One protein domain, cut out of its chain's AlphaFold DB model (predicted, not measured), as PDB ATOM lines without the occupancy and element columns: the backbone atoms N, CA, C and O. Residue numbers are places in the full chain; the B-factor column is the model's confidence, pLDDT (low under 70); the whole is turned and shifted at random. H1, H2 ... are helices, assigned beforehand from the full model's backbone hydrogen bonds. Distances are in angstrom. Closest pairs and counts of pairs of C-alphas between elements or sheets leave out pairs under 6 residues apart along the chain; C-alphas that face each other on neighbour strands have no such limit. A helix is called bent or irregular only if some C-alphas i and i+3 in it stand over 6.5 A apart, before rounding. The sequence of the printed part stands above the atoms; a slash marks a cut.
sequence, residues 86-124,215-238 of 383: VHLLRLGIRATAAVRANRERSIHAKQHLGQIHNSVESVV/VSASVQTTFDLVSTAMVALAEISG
ATOM      1  N   VAL A  86     -42.924  21.644   9.394       94.12
ATOM      2  CA  VAL A  86     -43.699  20.809  10.327       94.12
ATOM      3  C   VAL A  86     -42.833  20.353  11.504       94.12
ATOM      4  O   VAL A  86     -43.279  20.369  12.655       94.12
ATOM      5  N   HIS A  87     -41.577  19.985  11.250       93.75
ATOM      6  CA  HIS A  87     -40.644  19.591  12.299       93.75
ATOM      7  C   HIS A  87     -40.338  20.741  13.271       93.75
ATOM      8  O   HIS A  87     -40.413  20.551  14.487       93.75
ATOM      9  N   LEU A  88     -40.056  21.940  12.756       92.38
ATOM     10  CA  LEU A  88     -39.812  23.131  13.575       92.38
ATOM     11  C   LEU A  88     -41.040  23.516  14.407       92.38
ATOM     12  O   LEU A  88     -40.896  23.870  15.578       92.38
ATOM     13  N   LEU A  89     -42.247  23.374  13.857       93.62
ATOM     14  CA  LEU A  89     -43.486  23.615  14.597       93.62
ATOM     15  C   LEU A  89     -43.684  22.618  15.731       93.62
ATOM     16  O   LEU A  89     -43.967  23.018  16.862       93.62
ATOM     17  N   ARG A  90     -43.454  21.328  15.475       95.06
ATOM     18  CA  ARG A  90     -43.495  20.295  16.519       95.06
ATOM     19  C   ARG A  90     -42.466  20.562  17.619       95.06
ATOM     20  O   ARG A  90     -42.781  20.398  18.798       95.06
ATOM     21  N   LEU A  91     -41.259  21.003  17.262       94.44
ATOM     22  CA  LEU A  91     -40.237  21.398  18.233       94.44
ATOM     23  C   LEU A  91     -40.669  22.618  19.054       94.44
ATOM     24  O   LEU A  91     -40.519  22.600  20.276       94.44
ATOM     25  N   GLY A  92     -41.264  23.632  18.422       94.31
ATOM     26  CA  GLY A  92     -41.811  24.805  19.106       94.31
ATOM     27  C   GLY A  92     -42.913  24.443  20.105       94.31
ATOM     28  O   GLY A  92     -42.864  24.851  21.267       94.31
ATOM     29  N   ILE A  93     -43.867  23.599  19.709       95.00
ATOM     30  CA  ILE A  93     -44.940  23.118  20.597       95.00
ATOM     31  C   ILE A  93     -44.357  22.349  21.794       95.00
ATOM     32  O   ILE A  93     -44.749  22.572  22.938       95.00
ATOM     33  N   ARG A  94     -43.360  21.484  21.575       95.50
ATOM     34  CA  ARG A  94     -42.705  20.748  22.672       95.50
ATOM     35  C   ARG A  94     -41.931  21.669  23.610       95.50
ATOM     36  O   ARG A  94     -42.023  21.509  24.826       95.50
ATOM     37  N   ALA A  95     -41.199  22.639  23.069       94.88
ATOM     38  CA  ALA A  95     -40.454  23.611  23.864       94.88
ATOM     39  C   ALA A  95     -41.395  24.445  24.748       94.88
ATOM     40  O   ALA A  95     -41.151  24.610  25.941       94.88
ATOM     41  N   THR A  96     -42.514  24.906  24.190       94.12
ATOM     42  CA  THR A  96     -43.516  25.685  24.933       94.12
ATOM     43  C   THR A  96     -44.227  24.865  26.006       94.12
ATOM     44  O   THR A  96     -44.419  25.356  27.120       94.12
ATOM     45  N   ALA A  97     -44.543  23.598  25.731       95.69
ATOM     46  CA  ALA A  97     -45.075  22.681  26.736       95.69
ATOM     47  C   ALA A  97     -44.076  22.443  27.883       95.69
ATOM     48  O   ALA A  97     -44.452  22.508  29.054       95.69
ATOM     49  N   ALA A  98     -42.791  22.244  27.570       96.00
ATOM     50  CA  ALA A  98     -41.741  22.058  28.574       96.00
ATOM     51  C   ALA A  98     -41.563  23.297  29.467       96.00
ATOM     52  O   ALA A  98     -41.447  23.186  30.688       96.00
ATOM     53  N   VAL A  99     -41.605  24.492  28.874       96.06
ATOM     54  CA  VAL A  99     -41.582  25.768  29.599       96.06
ATOM     55  C   VAL A  99     -42.770  25.886  30.546       96.06
ATOM     56  O   VAL A  99     -42.594  26.255  31.709       96.06
ATOM     57  N   ARG A 100     -43.977  25.567  30.067       96.44
ATOM     58  CA  ARG A 100     -45.193  25.608  30.886       96.44
ATOM     59  C   ARG A 100     -45.086  24.645  32.069       96.44
ATOM     60  O   ARG A 100     -45.284  25.074  33.203       96.44
ATOM     61  N   ALA A 101     -44.660  23.407  31.828       96.75
ATOM     62  CA  ALA A 101     -44.454  22.413  32.878       96.75
ATOM     63  C   ALA A 101     -43.409  22.869  33.915       96.75
ATOM     64  O   ALA A 101     -43.610  22.715  35.120       96.75
ATOM     65  N   ASN A 102     -42.305  23.482  33.478       96.62
ATOM     66  CA  ASN A 102     -41.299  24.031  34.390       96.62
ATOM     67  C   ASN A 102     -41.839  25.207  35.217       96.62
ATOM     68  O   ASN A 102     -41.534  25.312  36.407       96.62
ATOM     69  N   ARG A 103     -42.672  26.068  34.623       97.00
ATOM     70  CA  ARG A 103     -43.340  27.161  35.339       97.00
ATOM     71  C   ARG A 103     -44.282  26.627  36.418       97.00
ATOM     72  O   ARG A 103     -44.246  27.124  37.539       97.00
ATOM     73  N   GLU A 104     -45.073  25.605  36.112       97.69
ATOM     74  CA  GLU A 104     -45.977  24.960  37.074       97.69
ATOM     75  C   GLU A 104     -45.205  24.312  38.231       97.69
ATOM     76  O   GLU A 104     -45.518  24.562  39.396       97.69
ATOM     77  N   ARG A 105     -44.122  23.579  37.937       97.56
ATOM     78  CA  ARG A 105     -43.228  23.027  38.972       97.56
ATOM     79  C   ARG A 105     -42.635  24.119  39.861       97.56
ATOM     80  O   ARG A 105     -42.571  23.948  41.075       97.56
ATOM     81  N   SER A 106     -42.235  25.250  39.277       96.69
ATOM     82  CA  SER A 106     -41.718  26.399  40.031       96.69
ATOM     83  C   SER A 106     -42.775  26.996  40.968       96.69
ATOM     84  O   SER A 106     -42.469  27.316  42.117       96.69
ATOM     85  N   ILE A 107     -44.028  27.109  40.514       97.19
ATOM     86  CA  ILE A 107     -45.142  27.594  41.339       97.19
ATOM     87  C   ILE A 107     -45.406  26.636  42.507       97.19
ATOM     88  O   ILE A 107     -45.481  27.087  43.650       97.19
ATOM     89  N   HIS A 108     -45.473  25.326  42.254       97.19
ATOM     90  CA  HIS A 108     -45.663  24.326  43.309       97.19
ATOM     91  C   HIS A 108     -44.518  24.319  44.328       97.19
ATOM     92  O   HIS A 108     -44.768  24.279  45.532       97.19
ATOM     93  N   ALA A 109     -43.266  24.440  43.876       96.88
ATOM     94  CA  ALA A 109     -42.116  24.541  44.770       96.88
ATOM     95  C   ALA A 109     -42.198  25.782  45.679       96.88
ATOM     96  O   ALA A 109     -41.955  25.686  46.882       96.88
ATOM     97  N   LYS A 110     -42.609  26.937  45.133       96.56
ATOM     98  CA  LYS A 110     -42.824  28.165  45.919       96.56
ATOM     99  C   LYS A 110     -43.940  28.005  46.955       96.56
ATOM    100  O   LYS A 110     -43.781  28.465  48.082       96.56
ATOM    101  N   GLN A 111     -45.038  27.337  46.604       96.94
ATOM    102  CA  GLN A 111     -46.128  27.051  47.544       96.94
ATOM    103  C   GLN A 111     -45.666  26.150  48.696       96.94
ATOM    104  O   GLN A 111     -45.955  26.447  49.853       96.94
ATOM    105  N   HIS A 112     -44.900  25.096  48.399       97.00
ATOM    106  CA  HIS A 112     -44.372  24.185  49.416       97.00
ATOM    107  C   HIS A 112     -43.389  24.887  50.367       97.00
ATOM    108  O   HIS A 112     -43.469  24.721  51.582       97.00
ATOM    109  N   LEU A 113     -42.503  25.740  49.841       96.38
ATOM    110  CA  LEU A 113     -41.610  26.559  50.670       96.38
ATOM    111  C   LEU A 113     -42.382  27.531  51.573       96.38
ATOM    112  O   LEU A 113     -42.024  27.688  52.738       96.38
ATOM    113  N   GLY A 114     -43.467  28.131  51.074       95.31
ATOM    114  CA  GLY A 114     -44.355  28.969  51.886       95.31
ATOM    115  C   GLY A 114     -45.022  28.199  53.032       95.31
ATOM    116  O   GLY A 114     -45.089  28.698  54.152       95.31
ATOM    117  N   GLN A 115     -45.453  26.957  52.793       95.38
ATOM    118  CA  GLN A 115     -46.021  26.097  53.841       95.38
ATOM    119  C   GLN A 115     -44.994  25.729  54.919       95.38
ATOM    120  O   GLN A 115     -45.319  25.754  56.109       95.38
ATOM    121  N   ILE A 116     -43.753  25.427  54.520       95.06
ATOM    122  CA  ILE A 116     -42.661  25.163  55.465       95.06
ATOM    123  C   ILE A 116     -42.387  26.409  56.314       95.06
ATOM    124  O   ILE A 116     -42.316  26.299  57.535       95.06
ATOM    125  N   HIS A 117     -42.284  27.587  55.692       93.00
ATOM    126  CA  HIS A 117     -42.037  28.844  56.400       93.00
ATOM    127  C   HIS A 117     -43.109  29.125  57.462       93.00
ATOM    128  O   HIS A 117     -42.781  29.324  58.630       93.00
ATOM    129  N   ASN A 118     -44.388  29.028  57.088       90.38
ATOM    130  CA  ASN A 118     -45.506  29.237  58.013       90.38
ATOM    131  C   ASN A 118     -45.516  28.207  59.158       90.38
ATOM    132  O   ASN A 118     -45.854  28.536  60.295       90.38
ATOM    133  N   SER A 119     -45.122  26.959  58.878       91.75
ATOM    134  CA  SER A 119     -45.018  25.914  59.904       91.75
ATOM    135  C   SER A 119     -43.910  26.234  60.909       91.75
ATOM    136  O   SER A 119     -44.127  26.134  62.115       91.75
ATOM    137  N   VAL A 120     -42.743  26.680  60.433       90.62
ATOM    138  CA  VAL A 120     -41.627  27.087  61.300       90.62
ATOM    139  C   VAL A 120     -42.013  28.290  62.159       90.62
ATOM    140  O   VAL A 120     -41.781  28.260  63.365       90.62
ATOM    141  N   GLU A 121     -42.659  29.308  61.585       87.19
ATOM    142  CA  GLU A 121     -43.151  30.457  62.355       87.19
ATOM    143  C   GLU A 121     -44.133  30.023  63.450       87.19
ATOM    144  O   GLU A 121     -43.993  30.449  64.594       87.19
ATOM    145  N   SER A 122     -45.066  29.111  63.158       84.12
ATOM    146  CA  SER A 122     -46.018  28.623  64.166       84.12
ATOM    147  C   SER A 122     -45.347  27.904  65.344       84.12
ATOM    148  O   SER A 122     -45.777  28.068  66.485       84.12
ATOM    149  N   VAL A 123     -44.256  27.166  65.103       87.94
ATOM    150  CA  VAL A 123     -43.476  26.506  66.164       87.94
ATOM    151  C   VAL A 123     -42.698  27.534  66.984       87.94
ATOM    152  O   VAL A 123     -42.654  27.436  68.207       87.94
ATOM    153  N   VAL A 124     -42.115  28.544  66.331       84.62
ATOM    154  CA  VAL A 124     -41.354  29.605  67.009       84.62
ATOM    155  C   VAL A 124     -42.268  30.479  67.875       84.62
ATOM    156  O   VAL A 124     -41.912  30.778  69.011       84.62
ATOM    157  N   VAL A 215     -33.489  33.085  31.648       47.47
ATOM    158  CA  VAL A 215     -34.179  31.918  31.071       47.47
ATOM    159  C   VAL A 215     -35.594  32.293  30.630       47.47
ATOM    160  O   VAL A 215     -36.016  31.903  29.542       47.47
ATOM    161  N   SER A 216     -36.317  33.103  31.412       50.06
ATOM    162  CA  SER A 216     -37.663  33.558  31.036       50.06
ATOM    163  C   SER A 216     -37.665  34.463  29.796       50.06
ATOM    164  O   SER A 216     -38.512  34.291  28.919       50.06
ATOM    165  N   ALA A 217     -36.680  35.359  29.665       48.62
ATOM    166  CA  ALA A 217     -36.553  36.263  28.527       48.62
ATOM    167  C   ALA A 217     -36.181  35.519  27.235       48.62
ATOM    168  O   ALA A 217     -36.761  35.791  26.182       48.62
ATOM    169  N   SER A 218     -35.268  34.542  27.312       47.75
ATOM    170  CA  SER A 218     -34.880  33.680  26.182       47.75
ATOM    171  C   SER A 218     -36.036  32.799  25.695       47.75
ATOM    172  O   SER A 218     -36.230  32.593  24.495       47.75
ATOM    173  N   VAL A 219     -36.844  32.305  26.626       53.69
ATOM    174  CA  VAL A 219     -38.024  31.498  26.322       53.69
ATOM    175  C   VAL A 219     -39.131  32.337  25.683       53.69
ATOM    176  O   VAL A 219     -39.709  31.906  24.686       53.69
ATOM    177  N   GLN A 220     -39.394  33.537  26.206       56.72
ATOM    178  CA  GLN A 220     -40.392  34.445  25.643       56.72
ATOM    179  C   GLN A 220     -40.006  34.890  24.226       56.72
ATOM    180  O   GLN A 220     -40.830  34.830  23.323       56.72
ATOM    181  N   THR A 221     -38.732  35.216  23.990       57.00
ATOM    182  CA  THR A 221     -38.253  35.562  22.637       57.00
ATOM    183  C   THR A 221     -38.362  34.398  21.658       57.00
ATOM    184  O   THR A 221     -38.726  34.605  20.505       57.00
ATOM    185  N   THR A 222     -38.100  33.166  22.100       50.97
ATOM    186  CA  THR A 222     -38.272  31.976  21.249       50.97
ATOM    187  C   THR A 222     -39.753  31.728  20.933       50.97
ATOM    188  O   THR A 222     -40.094  31.385  19.803       50.97
ATOM    189  N   PHE A 223     -40.640  31.944  21.908       58.00
ATOM    190  CA  PHE A 223     -42.090  31.855  21.728       58.00
ATOM    191  C   PHE A 223     -42.618  32.891  20.733       58.00
ATOM    192  O   PHE A 223     -43.379  32.540  19.828       58.00
ATOM    193  N   ASP A 224     -42.185  34.143  20.870       57.31
ATOM    194  CA  ASP A 224     -42.592  35.233  19.986       57.31
ATOM    195  C   ASP A 224     -42.105  34.961  18.552       57.31
ATOM    196  O   ASP A 224     -42.883  35.071  17.609       57.31
ATOM    197  N   LEU A 225     -40.869  34.473  18.381       57.81
ATOM    198  CA  LEU A 225     -40.296  34.156  17.068       57.81
ATOM    199  C   LEU A 225     -41.041  33.019  16.349       57.81
ATOM    200  O   LEU A 225     -41.321  33.114  15.153       57.81
ATOM    201  N   VAL A 226     -41.391  31.951  17.075       57.19
ATOM    202  CA  VAL A 226     -42.167  30.826  16.526       57.19
ATOM    203  C   VAL A 226     -43.596  31.259  16.197       57.19
ATOM    204  O   VAL A 226     -44.121  30.887  15.149       57.19
ATOM    205  N   SER A 227     -44.209  32.085  17.047       56.22
ATOM    206  CA  SER A 227     -45.561  32.610  16.823       56.22
ATOM    207  C   SER A 227     -45.613  33.539  15.606       56.22
ATOM    208  O   SER A 227     -46.507  33.412  14.773       56.22
ATOM    209  N   THR A 228     -44.627  34.423  15.441       59.06
ATOM    210  CA  THR A 228     -44.521  35.306  14.271       59.06
ATOM    211  C   THR A 228     -44.261  34.523  12.986       59.06
ATOM    212  O   THR A 228     -44.899  34.798  11.971       59.06
ATOM    213  N   ALA A 229     -43.379  33.517  13.021       52.28
ATOM    214  CA  ALA A 229     -43.149  32.642  11.873       52.28
ATOM    215  C   ALA A 229     -44.438  31.908  11.465       52.28
ATOM    216  O   ALA A 229     -44.768  31.852  10.283       52.28
ATOM    217  N   MET A 230     -45.206  31.421  12.443       56.22
ATOM    218  CA  MET A 230     -46.488  30.754  12.215       56.22
ATOM    219  C   MET A 230     -47.538  31.650  11.562       56.22
ATOM    220  O   MET A 230     -48.201  31.224  10.619       56.22
ATOM    221  N   VAL A 231     -47.668  32.893  12.024       55.50
ATOM    222  CA  VAL A 231     -48.610  33.862  11.442       55.50
ATOM    223  C   VAL A 231     -48.222  34.207  10.003       55.50
ATOM    224  O   VAL A 231     -49.074  34.161   9.120       55.50
ATOM    225  N   ALA A 232     -46.937  34.458   9.733       50.09
ATOM    226  CA  ALA A 232     -46.460  34.751   8.380       50.09
ATOM    227  C   ALA A 232     -46.710  33.583   7.407       50.09
ATOM    228  O   ALA A 232     -47.069  33.787   6.251       50.09
ATOM    229  N   LEU A 233     -46.565  32.342   7.875       51.44
ATOM    230  CA  LEU A 233     -46.808  31.147   7.065       51.44
ATOM    231  C   LEU A 233     -48.296  30.877   6.831       51.44
ATOM    232  O   LEU A 233     -48.666  30.439   5.740       51.44
ATOM    233  N   ALA A 234     -49.154  31.174   7.809       46.28
ATOM    234  CA  ALA A 234     -50.605  31.133   7.639       46.28
ATOM    235  C   ALA A 234     -51.073  32.145   6.576       46.28
ATOM    236  O   ALA A 234     -51.877  31.809   5.708       46.28
ATOM    237  N   GLU A 235     -50.495  33.349   6.568       45.25
ATOM    238  CA  GLU A 235     -50.774  34.365   5.548       45.25
ATOM    239  C   GLU A 235     -50.287  33.949   4.149       45.25
ATOM    240  O   GLU A 235     -51.030  34.094   3.178       45.25
ATOM    241  N   ILE A 236     -49.083  33.375   4.035       45.75
ATOM    242  CA  ILE A 236     -48.528  32.898   2.752       45.75
ATOM    243  C   ILE A 236     -49.337  31.721   2.186       45.75
ATOM    244  O   ILE A 236     -49.519  31.621   0.974       45.75
ATOM    245  N   SER A 237     -49.849  30.841   3.050       47.59
ATOM    246  CA  SER A 237     -50.671  29.692   2.646       47.59
ATOM    247  C   SER A 237     -52.143  30.041   2.390       47.59
ATOM    248  O   SER A 237     -52.913  29.171   1.985       47.59
ATOM    249  N   GLY A 238     -52.553  31.299   2.597       34.69
ATOM    250  CA  GLY A 238     -53.949  31.722   2.456       34.69
ATOM    251  C   GLY A 238     -54.885  31.137   3.522       34.69
ATOM    252  O   GLY A 238     -56.106  31.206   3.366       34.69
TER     253      GLY A 238
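This is residues 86 to 124 and 215 to 238 of the 383 residues of an uncharacterized protein of Trichogramma brassicae (UniProt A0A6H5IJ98). One long, straight helix, H1, makes the length of the model, and a second, shorter helix, H2, packs on its first part at a shallow angle, running the opposite way. Residues 104 to 124 of H1 stick out beyond this contact as a bare arm, and residues 231 to 238 stand free as well. The printed part has 63 residues with two named helices, H1 then H2, and no named strand; the class is all helix. It is extended, with a radius of gyration of the C-alphas of 18.9 A, and spans 65 by 18 by 18 A, a rod.

The longest helix is H1, residues 86 to 124. H2, residues 215 to 236, touches it with residues 219 to 226 alone, and H1 touches H2 with residues 89 to 99 alone. The closest C-alphas of the two are those of Gly 92 and Val 226, 6.6 A apart. Their lines stand at a shallow tilt of 31 degrees, and they run opposite ways. Their centres are 22.7 A apart. In H1 and H2 every O i to N i+4 pair is within hydrogen-bond range.

H1 has 39 residues and measures 57.4 A from C-alpha 86 at (-43.699, 20.809, 10.327) to C-alpha 124 at (-41.354, 29.605, 67.009). H2 has 22 residues and measures 31.8 A, from C-alpha 215 at (-34.179, 31.918, 31.071) to C-alpha 236. Neither helix is bent.

The two C-alphas farthest apart are those of Val 124 and Gly 238, 65.8 A. Residues 125 to 214 are cut out and not printed, and C-alphas 124 and 215 are 36.7 A apart across the cut. Mean pLDDT of the printed part is 78.1; residues 215 to 238 are under 70.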